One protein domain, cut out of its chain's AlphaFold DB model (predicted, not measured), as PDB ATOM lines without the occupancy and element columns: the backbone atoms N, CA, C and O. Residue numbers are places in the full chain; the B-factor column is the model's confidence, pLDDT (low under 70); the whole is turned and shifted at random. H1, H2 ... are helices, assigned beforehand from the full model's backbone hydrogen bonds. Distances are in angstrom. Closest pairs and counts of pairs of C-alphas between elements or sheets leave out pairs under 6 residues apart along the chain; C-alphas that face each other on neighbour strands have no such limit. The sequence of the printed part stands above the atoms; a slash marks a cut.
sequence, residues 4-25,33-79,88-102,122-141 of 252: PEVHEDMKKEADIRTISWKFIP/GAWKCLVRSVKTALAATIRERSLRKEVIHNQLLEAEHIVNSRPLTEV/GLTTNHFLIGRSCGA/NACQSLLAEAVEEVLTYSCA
ATOM      1  N   PRO A   4     120.720 194.249 177.889       84.44
ATOM      2  CA  PRO A   4     121.290 193.088 178.575       84.44
ATOM      3  C   PRO A   4     121.400 191.835 177.701       84.44
ATOM      4  O   PRO A   4     122.395 191.129 177.783       84.44
ATOM      5  N   GLU A   5     120.407 191.573 176.852       89.62
ATOM      6  CA  GLU A   5     120.374 190.388 175.982       89.62
ATOM      7  C   GLU A   5     121.476 190.453 174.923       89.62
ATOM      8  O   GLU A   5     122.300 189.549 174.826       89.62
ATOM      9  N   VAL A   6     121.598 191.601 174.252       88.12
ATOM     10  CA  VAL A   6     122.667 191.859 173.275       88.12
ATOM     11  C   VAL A   6     124.050 191.710 173.912       88.12
ATOM     12  O   VAL A   6     124.981 191.215 173.285       88.12
ATOM     13  N   HIS A   7     124.205 192.142 175.163       87.19
ATOM     14  CA  HIS A   7     125.476 192.040 175.868       87.19
ATOM     15  C   HIS A   7     125.881 190.590 176.144       87.19
ATOM     16  O   HIS A   7     127.054 190.252 175.989       87.19
ATOM     17  N   GLU A   8     124.933 189.742 176.537       90.81
ATOM     18  CA  GLU A   8     125.211 188.326 176.771       90.81
ATOM     19  C   GLU A   8     125.477 187.579 175.465       90.81
ATOM     20  O   GLU A   8     126.381 186.752 175.417       90.81
ATOM     21  N   ASP A   9     124.777 187.914 174.385       92.00
ATOM     22  CA  ASP A   9     125.025 187.284 173.087       92.00
ATOM     23  C   ASP A   9     126.385 187.682 172.502       92.00
ATOM     24  O   ASP A   9     127.129 186.822 172.030       92.00
ATOM     25  N   MET A  10     126.779 188.955 172.625       92.00
ATOM     26  CA  MET A  10     128.111 189.409 172.201       92.00
ATOM     27  C   MET A  10     129.238 188.790 173.027       92.00
ATOM     28  O   MET A  10     130.290 188.472 172.479       92.00
ATOM     29  N   LYS A  11     129.034 188.588 174.334       92.44
ATOM     30  CA  LYS A  11     130.007 187.873 175.167       92.44
ATOM     31  C   LYS A  11     130.174 186.426 174.734       92.44
ATOM     32  O   LYS A  11     131.307 186.008 174.548       92.44
ATOM     33  N   LYS A  12     129.073 185.692 174.535       93.56
ATOM     34  CA  LYS A  12     129.128 184.289 174.094       93.56
ATOM     35  C   LYS A  12     129.919 184.154 172.795       93.56
ATOM     36  O   LYS A  12     130.793 183.300 172.703       93.56
ATOM     37  N   GLU A  13     129.652 185.021 171.819       93.12
ATOM     38  CA  GLU A  13     130.375 185.016 170.543       93.12
ATOM     39  C   GLU A  13     131.863 185.362 170.715       93.12
ATOM     40  O   GLU A  13     132.733 184.737 170.109       93.12
ATOM     41  N   ALA A  14     132.182 186.335 171.571       92.69
ATOM     42  CA  ALA A  14     133.564 186.700 171.862       92.69
ATOM     43  C   ALA A  14     134.320 185.568 172.580       92.69
ATOM     44  O   ALA A  14     135.468 185.289 172.230       92.69
ATOM     45  N   ASP A  15     133.670 184.869 173.512       94.00
ATOM     46  CA  ASP A  15     134.241 183.747 174.258       94.00
ATOM     47  C   ASP A  15     134.584 182.569 173.333       94.00
ATOM     48  O   ASP A  15     135.664 181.990 173.466       94.00
ATOM     49  N   ILE A  16     133.736 182.273 172.334       95.94
ATOM     50  CA  ILE A  16     134.025 181.276 171.280       95.94
ATOM     51  C   ILE A  16     135.341 181.604 170.566       95.94
ATOM     52  O   ILE A  16     136.117 180.712 170.225       95.94
ATOM     53  N   ARG A  17     135.619 182.895 170.368       94.25
ATOM     54  CA  ARG A  17     136.823 183.395 169.693       94.25
ATOM     55  C   ARG A  17     137.974 183.685 170.653       94.25
ATOM     56  O   ARG A  17     138.988 184.231 170.224       94.25
ATOM     57  N   THR A  18     137.852 183.341 171.936       95.25
ATOM     58  CA  THR A  18     138.830 183.654 172.995       95.25
ATOM     59  C   THR A  18     139.113 185.157 173.161       95.25
ATOM     60  O   THR A  18     140.186 185.572 173.600       95.25
ATOM     61  N   ILE A  19     138.134 186.000 172.825       95.06
ATOM     62  CA  ILE A  19     138.203 187.459 172.926       95.06
ATOM     63  C   ILE A  19     137.507 187.906 174.215       95.06
ATOM     64  O   ILE A  19     136.335 187.633 174.438       95.06
ATOM     65  N   SER A  20     138.202 188.680 175.053       92.25
ATOM     66  CA  SER A  20     137.586 189.290 176.238       92.25
ATOM     67  C   SER A  20     136.737 190.506 175.847       92.25
ATOM     68  O   SER A  20     137.268 191.590 175.587       92.25
ATOM     69  N   TRP A  21     135.413 190.345 175.833       90.62
ATOM     70  CA  TRP A  21     134.481 191.445 175.575       90.62
ATOM     71  C   TRP A  21     134.278 192.335 176.809       90.62
ATOM     72  O   TRP A  21     133.981 191.857 177.906       90.62
ATOM     73  N   LYS A  22     134.401 193.657 176.637       88.81
ATOM     74  CA  LYS A  22     134.194 194.652 177.702       88.81
ATOM     75  C   LYS A  22     133.280 195.771 177.218       88.81
ATOM     76  O   LYS A  22     133.620 196.501 176.292       88.81
ATOM     77  N   PHE A  23     132.139 195.942 177.882       87.56
ATOM     78  CA  PHE A  23     131.195 197.010 177.568       87.56
ATOM     79  C   PHE A  23     131.618 198.350 178.180       87.56
ATOM     80  O   PHE A  23     132.141 198.408 179.295       87.56
ATOM     81  N   ILE A  24     131.343 199.444 177.467       86.69
ATOM     82  CA  ILE A  24     131.512 200.798 177.999       86.69
ATOM     83  C   ILE A  24     130.261 201.144 178.816       86.69
ATOM     84  O   ILE A  24     129.188 201.275 178.225       86.69
ATOM     85  N   PRO A  25     130.356 201.318 180.147       85.50
ATOM     86  CA  PRO A  25     129.179 201.539 180.975       85.50
ATOM     87  C   PRO A  25     128.433 202.822 180.571       85.50
ATOM     88  O   PRO A  25     129.060 203.815 180.173       85.50
ATOM     89  N   GLY A  33     136.692 207.654 173.488       90.94
ATOM     90  CA  GLY A  33     137.413 208.688 172.732       90.94
ATOM     91  C   GLY A  33     138.051 208.172 171.435       90.94
ATOM     92  O   GLY A  33     137.838 208.751 170.371       90.94
ATOM     93  N   ALA A  34     138.769 207.049 171.509       87.50
ATOM     94  CA  ALA A  34     139.496 206.486 170.370       87.50
ATOM     95  C   ALA A  34     138.569 206.090 169.209       87.50
ATOM     96  O   ALA A  34     138.783 206.530 168.078       87.50
ATOM     97  N   TRP A  35     137.495 205.337 169.480       87.88
ATOM     98  CA  TRP A  35     136.561 204.923 168.426       87.88
ATOM     99  C   TRP A  35     135.833 206.124 167.805       87.88
ATOM    100  O   TRP A  35     135.653 206.171 166.591       87.88
ATOM    101  N   LYS A  36     135.482 207.148 168.601       91.88
ATOM    102  CA  LYS A  36     134.881 208.394 168.092       91.88
ATOM    103  C   LYS A  36     135.828 209.126 167.144       91.88
ATOM    104  O   LYS A  36     135.396 209.596 166.091       91.88
ATOM    105  N   CYS A  37     137.107 209.221 167.506       91.19
ATOM    106  CA  CYS A  37     138.132 209.798 166.641       91.19
ATOM    107  C   CYS A  37     138.275 209.001 165.341       91.19
ATOM    108  O   CYS A  37     138.284 209.608 164.271       91.19
ATOM    109  N   LEU A  38     138.301 207.667 165.415       90.88
ATOM    110  CA  LEU A  38     138.402 206.803 164.237       90.88
ATOM    111  C   LEU A  38     137.195 206.964 163.301       90.88
ATOM    112  O   LEU A  38     137.369 207.202 162.108       90.88
ATOM    113  N   VAL A  39     135.974 206.953 163.843       92.25
ATOM    114  CA  VAL A  39     134.745 207.199 163.069       92.25
ATOM    115  C   VAL A  39     134.782 208.570 162.396       92.25
ATOM    116  O   VAL A  39     134.356 208.711 161.249       92.25
ATOM    117  N   ARG A  40     135.313 209.595 163.072       92.38
ATOM    118  CA  ARG A  40     135.477 210.928 162.477       92.38
ATOM    119  C   ARG A  40     136.481 210.921 161.322       92.38
ATOM    120  O   ARG A  40     136.214 211.563 160.307       92.38
ATOM    121  N   SER A  41     137.593 210.196 161.446       90.38
ATOM    122  CA  SER A  41     138.585 210.042 160.373       90.38
ATOM    123  C   SER A  41     137.987 209.360 159.143       90.38
ATOM    124  O   SER A  41     138.103 209.900 158.045       90.38
ATOM    125  N   VAL A  42     137.263 208.251 159.327       91.31
ATOM    126  CA  VAL A  42     136.602 207.527 158.225       91.31
ATOM    127  C   VAL A  42     135.554 208.405 157.542       91.31
ATOM    128  O   VAL A  42     135.561 208.530 156.323       91.31
ATOM    129  N   LYS A  43     134.706 209.106 158.305       89.56
ATOM    130  CA  LYS A  43     133.732 210.058 157.737       89.56
ATOM    131  C   LYS A  43     134.398 211.168 156.927       89.56
ATOM    132  O   LYS A  43     133.857 211.580 155.910       89.56
ATOM    133  N   THR A  44     135.557 211.646 157.375       89.75
ATOM    134  CA  THR A  44     136.316 212.681 156.659       89.75
ATOM    135  C   THR A  44     136.878 212.136 155.344       89.75
ATOM    136  O   THR A  44     136.755 212.798 154.319       89.75
ATOM    137  N   ALA A  45     137.432 210.918 155.351       88.25
ATOM    138  CA  ALA A  45     137.924 210.255 154.144       88.25
ATOM    139  C   ALA A  45     136.789 209.966 153.146       88.25
ATOM    140  O   ALA A  45     136.923 210.257 151.961       88.25
ATOM    141  N   LEU A  46     135.637 209.490 153.626       88.56
ATOM    142  CA  LEU A  46     134.446 209.279 152.799       88.56
ATOM    143  C   LEU A  46     133.912 210.590 152.217       88.56
ATOM    144  O   LEU A  46     133.582 210.647 151.041       88.56
ATOM    145  N   ALA A  47     133.868 211.670 152.998       87.31
ATOM    146  CA  ALA A  47     133.431 212.972 152.494       87.31
ATOM    147  C   ALA A  47     134.364 213.539 151.408       87.31
ATOM    148  O   ALA A  47     133.907 214.284 150.546       87.31
ATOM    149  N   ALA A  48     135.657 213.202 151.449       85.00
ATOM    150  CA  ALA A  48     136.629 213.629 150.444       85.00
ATOM    151  C   ALA A  48     136.533 212.831 149.134       85.00
ATOM    152  O   ALA A  48     136.928 213.326 148.080       85.00
ATOM    153  N   THR A  49     136.032 211.603 149.202       81.56
ATOM    154  CA  THR A  49     136.070 210.648 148.094       81.56
ATOM    155  C   THR A  49     134.703 210.439 147.436       81.56
ATOM    156  O   THR A  49     134.615 210.351 146.212       81.56
ATOM    157  N   ILE A  50     133.610 210.503 148.208       84.62
ATOM    158  CA  ILE A  50     132.238 210.486 147.693       84.62
ATOM    159  C   ILE A  50     131.974 211.767 146.895       84.62
ATOM    160  O   ILE A  50     131.816 212.855 147.450       84.62
ATOM    161  N   ARG A  51     131.867 211.626 145.572       74.06
ATOM    162  CA  ARG A  51     131.518 212.727 144.653       74.06
ATOM    163  C   ARG A  51     130.061 212.689 144.186       74.06
ATOM    164  O   ARG A  51     129.525 213.713 143.766       74.06
ATOM    165  N   GLU A  52     129.415 211.528 144.259       73.31
ATOM    166  CA  GLU A  52     128.041 211.313 143.795       73.31
ATOM    167  C   GLU A  52     127.019 211.446 144.932       73.31
ATOM    168  O   GLU A  52     127.287 211.099 146.080       73.31
ATOM    169  N   ARG A  53     125.810 211.935 144.613       64.44
ATOM    170  CA  ARG A  53     124.721 212.090 145.599       64.44
ATOM    171  C   ARG A  53     123.933 210.803 145.873       64.44
ATOM    172  O   ARG A  53     123.234 210.750 146.879       64.44
ATOM    173  N   SER A  54     124.014 209.803 144.996       73.88
ATOM    174  CA  SER A  54     123.324 208.515 145.140       73.88
ATOM    175  C   SER A  54     124.265 207.380 144.758       73.88
ATOM    176  O   SER A  54     124.539 207.174 143.577       73.88
ATOM    177  N   LEU A  55     124.765 206.658 145.753       73.69
ATOM    178  CA  LEU A  55     125.746 205.604 145.540       73.69
ATOM    179  C   LEU A  55     125.045 204.249 145.435       73.69
ATOM    180  O   LEU A  55     124.201 203.908 146.264       73.69
ATOM    181  N   ARG A  56     125.410 203.462 144.419       82.62
ATOM    182  CA  ARG A  56     125.053 202.036 144.354       82.62
ATOM    183  C   ARG A  56     125.865 201.265 145.399       82.62
ATOM    184  O   ARG A  56     126.962 201.695 145.748       82.62
ATOM    185  N   LYS A  57     125.374 200.102 145.845       82.56
ATOM    186  CA  LYS A  57     126.060 199.241 146.831       82.56
ATOM    187  C   LYS A  57     127.537 199.000 146.490       82.56
ATOM    188  O   LYS A  57     128.402 199.194 147.335       82.56
ATOM    189  N   GLU A  58     127.817 198.650 145.235       85.06
ATOM    190  CA  GLU A  58     129.178 198.432 144.715       85.06
ATOM    191  C   GLU A  58     130.073 199.669 144.881       85.06
ATOM    192  O   GLU A  58     131.233 199.562 145.268       85.06
ATOM    193  N   VAL A  59     129.516 200.857 144.633       83.81
ATOM    194  CA  VAL A  59     130.247 202.126 144.730       83.81
ATOM    195  C   VAL A  59     130.545 202.455 146.191       83.81
ATOM    196  O   VAL A  59     131.652 202.874 146.498       83.81
ATOM    197  N   ILE A  60     129.602 202.215 147.111       85.81
ATOM    198  CA  ILE A  60     129.832 202.412 148.554       85.81
ATOM    199  C   ILE A  60     130.914 201.466 149.068       85.81
ATOM    200  O   ILE A  60     131.777 201.893 149.832       85.81
ATOM    201  N   HIS A  61     130.883 200.203 148.640       83.88
ATOM    202  CA  HIS A  61     131.887 199.222 149.030       83.88
ATOM    203  C   HIS A  61     133.288 199.653 148.586       83.88
ATOM    204  O   HIS A  61     134.181 199.784 149.422       83.88
ATOM    205  N   ASN A  62     133.458 199.980 147.301       84.94
ATOM    206  CA  ASN A  62     134.729 200.496 146.793       84.94
ATOM    207  C   ASN A  62     135.153 201.765 147.532       84.94
ATOM    208  O   ASN A  62     136.324 201.937 147.863       84.94
ATOM    209  N   GLN A  63     134.192 202.627 147.864       86.44
ATOM    210  CA  GLN A  63     134.509 203.870 148.532       86.44
ATOM    211  C   GLN A  63     134.997 203.685 149.971       86.44
ATOM    212  O   GLN A  63     135.863 204.431 150.438       86.44
ATOM    213  N   LEU A  64     134.460 202.688 150.672       88.06
ATOM    214  CA  LEU A  64     134.933 202.289 151.992       88.06
ATOM    215  C   LEU A  64     136.328 201.671 151.928       88.06
ATOM    216  O   LEU A  64     137.141 202.002 152.785       88.06
ATOM    217  N   LEU A  65     136.626 200.859 150.908       87.69
ATOM    218  CA  LEU A  65     137.976 200.323 150.691       87.69
ATOM    219  C   LEU A  65     138.996 201.449 150.468       87.69
ATOM    220  O   LEU A  65     140.082 201.439 151.050       87.69
ATOM    221  N   GLU A  66     138.644 202.467 149.681       86.38
ATOM    222  CA  GLU A  66     139.495 203.649 149.513       86.38
ATOM    223  C   GLU A  66     139.669 204.421 150.827       86.38
ATOM    224  O   GLU A  66     140.783 204.814 151.177       86.38
ATOM    225  N   ALA A  67     138.591 204.615 151.593       88.50
ATOM    226  CA  ALA A  67     138.660 205.295 152.883       88.50
ATOM    227  C   ALA A  67     139.520 204.526 153.899       88.50
ATOM    228  O   ALA A  67     140.312 205.142 154.614       88.50
ATOM    229  N   GLU A  68     139.411 203.197 153.938       88.62
ATOM    230  CA  GLU A  68     140.271 202.318 154.730       88.62
ATOM    231  C   GLU A  68     141.739 202.499 154.332       88.62
ATOM    232  O   GLU A  68     142.594 202.748 155.187       88.62
ATOM    233  N   HIS A  69     142.027 202.454 153.029       88.12
ATOM    234  CA  HIS A  69     143.379 202.639 152.520       88.12
ATOM    235  C   HIS A  69     143.957 204.002 152.916       88.12
ATOM    236  O   HIS A  69     145.098 204.075 153.377       88.12
ATOM    237  N   ILE A  70     143.177 205.079 152.797       89.25
ATOM    238  CA  ILE A  70     143.590 206.438 153.176       89.25
ATOM    239  C   ILE A  70     143.873 206.521 154.678       89.25
ATOM    240  O   ILE A  70     144.912 207.039 155.084       89.25
ATOM    241  N   VAL A  71     142.970 206.011 155.521       90.31
ATOM    242  CA  VAL A  71     143.124 206.089 156.982       90.31
ATOM    243  C   VAL A  71     144.324 205.268 157.456       90.31
ATOM    244  O   VAL A  71     145.070 205.735 158.316       90.31
ATOM    245  N   ASN A  72     144.554 204.089 156.875       89.56
ATOM    246  CA  ASN A  72     145.615 203.188 157.321       89.56
ATOM    247  C   ASN A  72     146.997 203.507 156.725       89.56
ATOM    248  O   ASN A  72     148.021 203.187 157.339       89.56
ATOM    249  N   SER A  73     147.054 204.145 155.550       87.19
ATOM    250  CA  SER A  73     148.312 204.584 154.925       87.19
ATOM    251  C   SER A  73     148.792 205.951 155.418       87.19
ATOM    252  O   SER A  73     149.948 206.304 155.195       87.19
ATOM    253  N   ARG A  74     147.942 206.710 156.122       85.81
ATOM    254  CA  ARG A  74     148.310 208.014 156.678       85.81
ATOM    255  C   ARG A  74     149.446 207.877 157.710       85.81
ATOM    256  O   ARG A  74     149.342 207.039 158.612       85.81
ATOM    257  N   PRO A  75     150.510 208.697 157.623       86.06
ATOM    258  CA  PRO A  75     151.571 208.694 158.622       86.06
ATOM    259  C   PRO A  75     151.056 209.212 159.972       86.06
ATOM    260  O   PRO A  75     150.315 210.193 160.044       86.06
ATOM    261  N   LEU A  76     151.440 208.511 161.038       85.56
ATOM    262  CA  LEU A  76     151.209 208.844 162.446       85.56
ATOM    263  C   LEU A  76     152.303 209.758 163.011       85.56
ATOM    264  O   LEU A  76     152.119 210.355 164.066       85.56
ATOM    265  N   THR A  77     153.442 209.826 162.325       82.94
ATOM    266  CA  THR A  77     154.612 210.631 162.686       82.94
ATOM    267  C   THR A  77     154.810 211.733 161.658       82.94
ATOM    268  O   THR A  77     154.369 211.608 160.511       82.94
ATOM    269  N   GLU A  78     155.444 212.824 162.079       74.69
ATOM    270  CA  GLU A  78     155.908 213.844 161.147       74.69
ATOM    271  C   GLU A  78     156.908 213.203 160.181       74.69
ATOM    272  O   GLU A  78     157.781 212.432 160.582       74.69
ATOM    273  N   VAL A  79     156.704 213.456 158.893       73.44
ATOM    274  CA  VAL A  79     157.595 212.992 157.832       73.44
ATOM    275  C   VAL A  79     158.615 214.096 157.622       73.44
ATOM    276  O   VAL A  79     158.222 215.249 157.435       73.44
ATOM    277  N   GLY A  88     157.608 207.941 157.195       80.06
ATOM    278  CA  GLY A  88     156.684 208.080 158.323       80.06
ATOM    279  C   GLY A  88     156.047 206.749 158.727       80.06
ATOM    280  O   GLY A  88     155.569 205.983 157.884       80.06
ATOM    281  N   LEU A  89     156.009 206.486 160.032       86.31
ATOM    282  CA  LEU A  89     155.327 205.328 160.600       86.31
ATOM    283  C   LEU A  89     153.821 205.458 160.354       86.31
ATOM    284  O   LEU A  89     153.221 206.459 160.734       86.31
ATOM    285  N   THR A  90     153.205 204.459 159.730       88.12
ATOM    286  CA  THR A  90     151.764 204.433 159.400       88.12
ATOM    287  C   THR A  90     151.049 203.336 160.181       88.12
ATOM    288  O   THR A  90     151.683 202.377 160.621       88.12
ATOM    289  N   THR A  91     149.722 203.417 160.300       89.12
ATOM    290  CA  THR A  91     148.908 202.365 160.937       89.12
ATOM    291  C   THR A  91     149.113 200.998 160.275       89.12
ATOM    292  O   THR A  91     149.218 199.988 160.967       89.12
ATOM    293  N   ASN A  92     149.265 200.956 158.947       88.94
ATOM    294  CA  ASN A  92     149.571 199.721 158.222       88.94
ATOM    295  C   ASN A  92     150.867 199.040 158.696       88.94
ATOM    296  O   ASN A  92     150.945 197.816 158.661       88.94
ATOM    297  N   HIS A  93     151.869 199.771 159.195       87.50
ATOM    298  CA  HIS A  93     153.066 199.114 159.729       87.50
ATOM    299  C   HIS A  93     152.736 198.221 160.929       87.50
ATOM    300  O   HIS A  93     153.330 197.159 161.069       87.50
ATOM    301  N   PHE A  94     151.750 198.599 161.744       88.12
ATOM    302  CA  PHE A  94     151.284 197.779 162.861       88.12
ATOM    303  C   PHE A  94     150.347 196.653 162.418       88.12
ATOM    304  O   PHE A  94     150.402 195.565 162.978       88.12
ATOM    305  N   LEU A  95     149.489 196.907 161.426       86.62
ATOM    306  CA  LEU A  95     148.482 195.934 160.985       86.62
ATOM    307  C   LEU A  95     149.048 194.856 160.051       86.62
ATOM    308  O   LEU A  95     148.655 193.699 160.142       86.62
ATOM    309  N   ILE A  96     149.946 195.236 159.138       86.44
ATOM    310  CA  ILE A  96     150.451 194.381 158.049       86.44
ATOM    311  C   ILE A  96     151.984 194.377 157.935       86.44
ATOM    312  O   ILE A  96     152.523 193.778 157.007       86.44
ATOM    313  N   GLY A  97     152.706 195.075 158.819       85.06
ATOM    314  CA  GLY A  97     154.174 195.125 158.805       85.06
ATOM    315  C   GLY A  97     154.795 196.031 157.731       85.06
ATOM    316  O   GLY A  97     156.010 196.035 157.563       85.06
ATOM    317  N   ARG A  98     153.994 196.800 156.977       81.81
ATOM    318  CA  ARG A  98     154.464 197.666 155.873       81.81
ATOM    319  C   ARG A  98     153.595 198.912 155.704       81.81
ATOM    320  O   ARG A  98     152.467 198.938 156.165       81.81
ATOM    321  N   SER A  99     154.073 199.939 154.996       75.56
ATOM    322  CA  SER A  99     153.370 201.235 154.892       75.56
ATOM    323  C   SER A  99     152.072 201.226 154.085       75.56
ATOM    324  O   SER A  99     151.184 202.044 154.328       75.56
ATOM    325  N   CYS A 100     151.964 200.334 153.102       68.50
ATOM    326  CA  CYS A 100     150.819 200.229 152.209       68.50
ATOM    327  C   CYS A 100     150.530 198.761 151.876       68.50
ATOM    328  O   CYS A 100     151.437 197.934 151.781       68.50
ATOM    329  N   GLY A 101     149.256 198.438 151.644       57.34
ATOM    330  CA  GLY A 101     148.844 197.140 151.100       57.34
ATOM    331  C   GLY A 101     149.281 196.907 149.646       57.34
ATOM    332  O   GLY A 101     149.129 195.803 149.143       57.34
ATOM    333  N   ALA A 102     149.860 197.918 148.986       50.62
ATOM    334  CA  ALA A 102     150.146 197.949 147.550       50.62
ATOM    335  C   ALA A 102     151.503 197.344 147.142       50.62
ATOM    336  O   ALA A 102     152.009 197.631 146.060       50.62
ATOM    337  N   ASN A 122     138.984 187.917 154.434       41.81
ATOM    338  CA  ASN A 122     137.619 187.484 154.138       41.81
ATOM    339  C   ASN A 122     136.646 187.864 155.265       41.81
ATOM    340  O   ASN A 122     135.541 188.321 154.981       41.81
ATOM    341  N   ALA A 123     137.070 187.761 156.532       41.62
ATOM    342  CA  ALA A 123     136.275 188.196 157.681       41.62
ATOM    343  C   ALA A 123     136.079 189.725 157.722       41.62
ATOM    344  O   ALA A 123     134.979 190.209 157.982       41.62
ATOM    345  N   CYS A 124     137.116 190.514 157.426       39.56
ATOM    346  CA  CYS A 124     136.988 191.970 157.315       39.56
ATOM    347  C   CYS A 124     136.120 192.380 156.117       39.56
ATOM    348  O   CYS A 124     135.321 193.305 156.237       39.56
ATOM    349  N   GLN A 125     136.212 191.673 154.990       43.59
ATOM    350  CA  GLN A 125     135.358 191.900 153.824       43.59
ATOM    351  C   GLN A 125     133.895 191.536 154.091       43.59
ATOM    352  O   GLN A 125     133.014 192.288 153.675       43.59
ATOM    353  N   SER A 126     133.614 190.446 154.814       46.53
ATOM    354  CA  SER A 126     132.243 190.084 155.196       46.53
ATOM    355  C   SER A 126     131.648 191.083 156.189       46.53
ATOM    356  O   SER A 126     130.505 191.497 156.016       46.53
ATOM    357  N   LEU A 127     132.438 191.549 157.164       51.00
ATOM    358  CA  LEU A 127     132.022 192.594 158.108       51.00
ATOM    359  C   LEU A 127     131.810 193.945 157.417       51.00
ATOM    360  O   LEU A 127     130.876 194.665 157.754       51.00
ATOM    361  N   LEU A 128     132.637 194.296 156.426       50.59
ATOM    362  CA  LEU A 128     132.423 195.484 155.596       50.59
ATOM    363  C   LEU A 128     131.171 195.339 154.729       50.59
ATOM    364  O   LEU A 128     130.428 196.305 154.587       50.59
ATOM    365  N   ALA A 129     130.905 194.160 154.167       46.59
ATOM    366  CA  ALA A 129     129.699 193.908 153.383       46.59
ATOM    367  C   ALA A 129     128.423 194.014 154.239       46.59
ATOM    368  O   ALA A 129     127.442 194.603 153.788       46.59
ATOM    369  N   GLU A 130     128.453 193.515 155.476       50.97
ATOM    370  CA  GLU A 130     127.362 193.641 156.451       50.97
ATOM    371  C   GLU A 130     127.200 195.088 156.946       50.97
ATOM    372  O   GLU A 130     126.097 195.638 156.937       50.97
ATOM    373  N   ALA A 131     128.305 195.766 157.268       50.28
ATOM    374  CA  ALA A 131     128.297 197.170 157.672       50.28
ATOM    375  C   ALA A 131     127.816 198.103 156.550       50.28
ATOM    376  O   ALA A 131     127.190 199.122 156.832       50.28
ATOM    377  N   VAL A 132     128.066 197.778 155.275       53.41
ATOM    378  CA  VAL A 132     127.517 198.517 154.125       53.41
ATOM    379  C   VAL A 132     125.993 198.433 154.097       53.41
ATOM    380  O   VAL A 132     125.353 199.457 153.867       53.41
ATOM    381  N   GLU A 133     125.408 197.264 154.365       45.75
ATOM    382  CA  GLU A 133     123.951 197.092 154.427       45.75
ATOM    383  C   GLU A 133     123.335 197.840 155.620       45.75
ATOM    384  O   GLU A 133     122.315 198.519 155.468       45.75
ATOM    385  N   GLU A 134     123.981 197.819 156.793       48.34
ATOM    386  CA  GLU A 134     123.538 198.619 157.944       48.34
ATOM    387  C   GLU A 134     123.657 200.129 157.687       48.34
ATOM    388  O   GLU A 134     122.724 200.888 157.962       48.34
ATOM    389  N   VAL A 135     124.782 200.589 157.130       47.81
ATOM    390  CA  VAL A 135     125.010 202.008 156.818       47.81
ATOM    391  C   VAL A 135     124.031 202.485 155.751       47.81
ATOM    392  O   VAL A 135     123.486 203.580 155.894       47.81
ATOM    393  N   LEU A 136     123.748 201.681 154.724       44.97
ATOM    394  CA  LEU A 136     122.709 201.960 153.730       44.97
ATOM    395  C   LEU A 136     121.329 202.077 154.381       44.97
ATOM    396  O   LEU A 136     120.615 203.041 154.124       44.97
ATOM    397  N   THR A 137     120.983 201.174 155.296       46.09
ATOM    398  CA  THR A 137     119.689 201.194 155.997       46.09
ATOM    399  C   THR A 137     119.538 202.426 156.900       46.09
ATOM    400  O   THR A 137     118.482 203.060 156.920       46.09
ATOM    401  N   TYR A 138     120.603 202.831 157.600       42.22
ATOM    402  CA  TYR A 138     120.601 204.015 158.469       42.22
ATOM    403  C   TYR A 138     120.708 205.350 157.715       42.22
ATOM    404  O   TYR A 138     120.260 206.376 158.233       42.22
ATOM    405  N   SER A 139     121.291 205.371 156.512       44.88
ATOM    406  CA  SER A 139     121.482 206.594 155.714       44.88
ATOM    407  C   SER A 139     120.429 206.805 154.616       44.88
ATOM    408  O   SER A 139     120.214 207.950 154.217       44.88
ATOM    409  N   CYS A 140     119.707 205.757 154.190       38.12
ATOM    410  CA  CYS A 140     118.566 205.837 153.265       38.12
ATOM    411  C   CYS A 140     117.194 205.981 153.950       38.12
ATOM    412  O   CYS A 140     116.165 205.846 153.285       38.12
ATOM    413  N   ALA A 141     117.125 206.327 155.239       36.59
ATOM    414  CA  ALA A 141     115.886 206.868 155.793       36.59
ATOM    415  C   ALA A 141     115.632 208.257 155.163       36.59
ATOM    416  O   ALA A 141     116.498 209.132 155.265       36.59
TER     417      ALA A 141
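Overview. This is residues 4 to 25, 33 to 79, 88 to 102 and 122 to 141 of the 252 residues of an uncharacterized protein of Eumeta variegata (UniProt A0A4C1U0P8). Helix H3 is the middle of a loose group: H2 crosses it, H5 crosses near its first residues and the short H4 sits by its last ones, while H1 lies off by itself and touches no helix. The printed part has 104 residues with five named helices, H1 to H5 in chain order, and no named strand; the class is all helix. The whole is loose, with a radius of gyration of the C-alphas of 16.3 A and spans of 42 by 37 by 28 A.

Arrangement. Start at H1, residues 4 to 16, which touches no helix. Go on to H2, residues 33 to 49, and H3, residues 57 to 73, the hub: they touch, closest at C-alphas 45 and 67, 5.2 A apart, at a steep tilt of 60 degrees, opposite ways. With residues 71 to 73 alone, H3 touches H4, residues 91 to 96, about perpendicular at 73 degrees; the closest C-alphas, of Asn 72 and Thr 91, are 5.0 A apart. With residues 57 to 61 alone, H3 touches residues 128 to 132 of H5, residues 122 to 139, at a steep tilt of 63 degrees, opposite ways; the closest C-alphas, of His 61 and Val 132, are 6.7 A apart. In H1, H2, H3, H4 and H5 every O i to N i+4 pair is within hydrogen-bond range.

Along the chain. Find C-alpha 4 at (121.290, 193.088, 178.575), where H1 begins its 18.8 A. H2 measures 24.8 A, H3 24.3 A and H4 8.6 A. H5 runs 25.1 A to C-alpha 139 at (121.482, 206.594, 155.714).

Size, cuts and confidence. The farthest C-alphas, of Glu 5 and Val 79, are 47.2 A apart. The printed part has three cuts: across the first, C-alphas 25 and 33 are 13.7 A apart, across the second, C-alphas 79 and 88 are 5.0 A apart, and across the third, C-alphas 102 and 122 are 17.6 A apart. The link from H2 to H3 is short. Look for pLDDT under 70 at residues 53, 100 to 102 and 122 to 141.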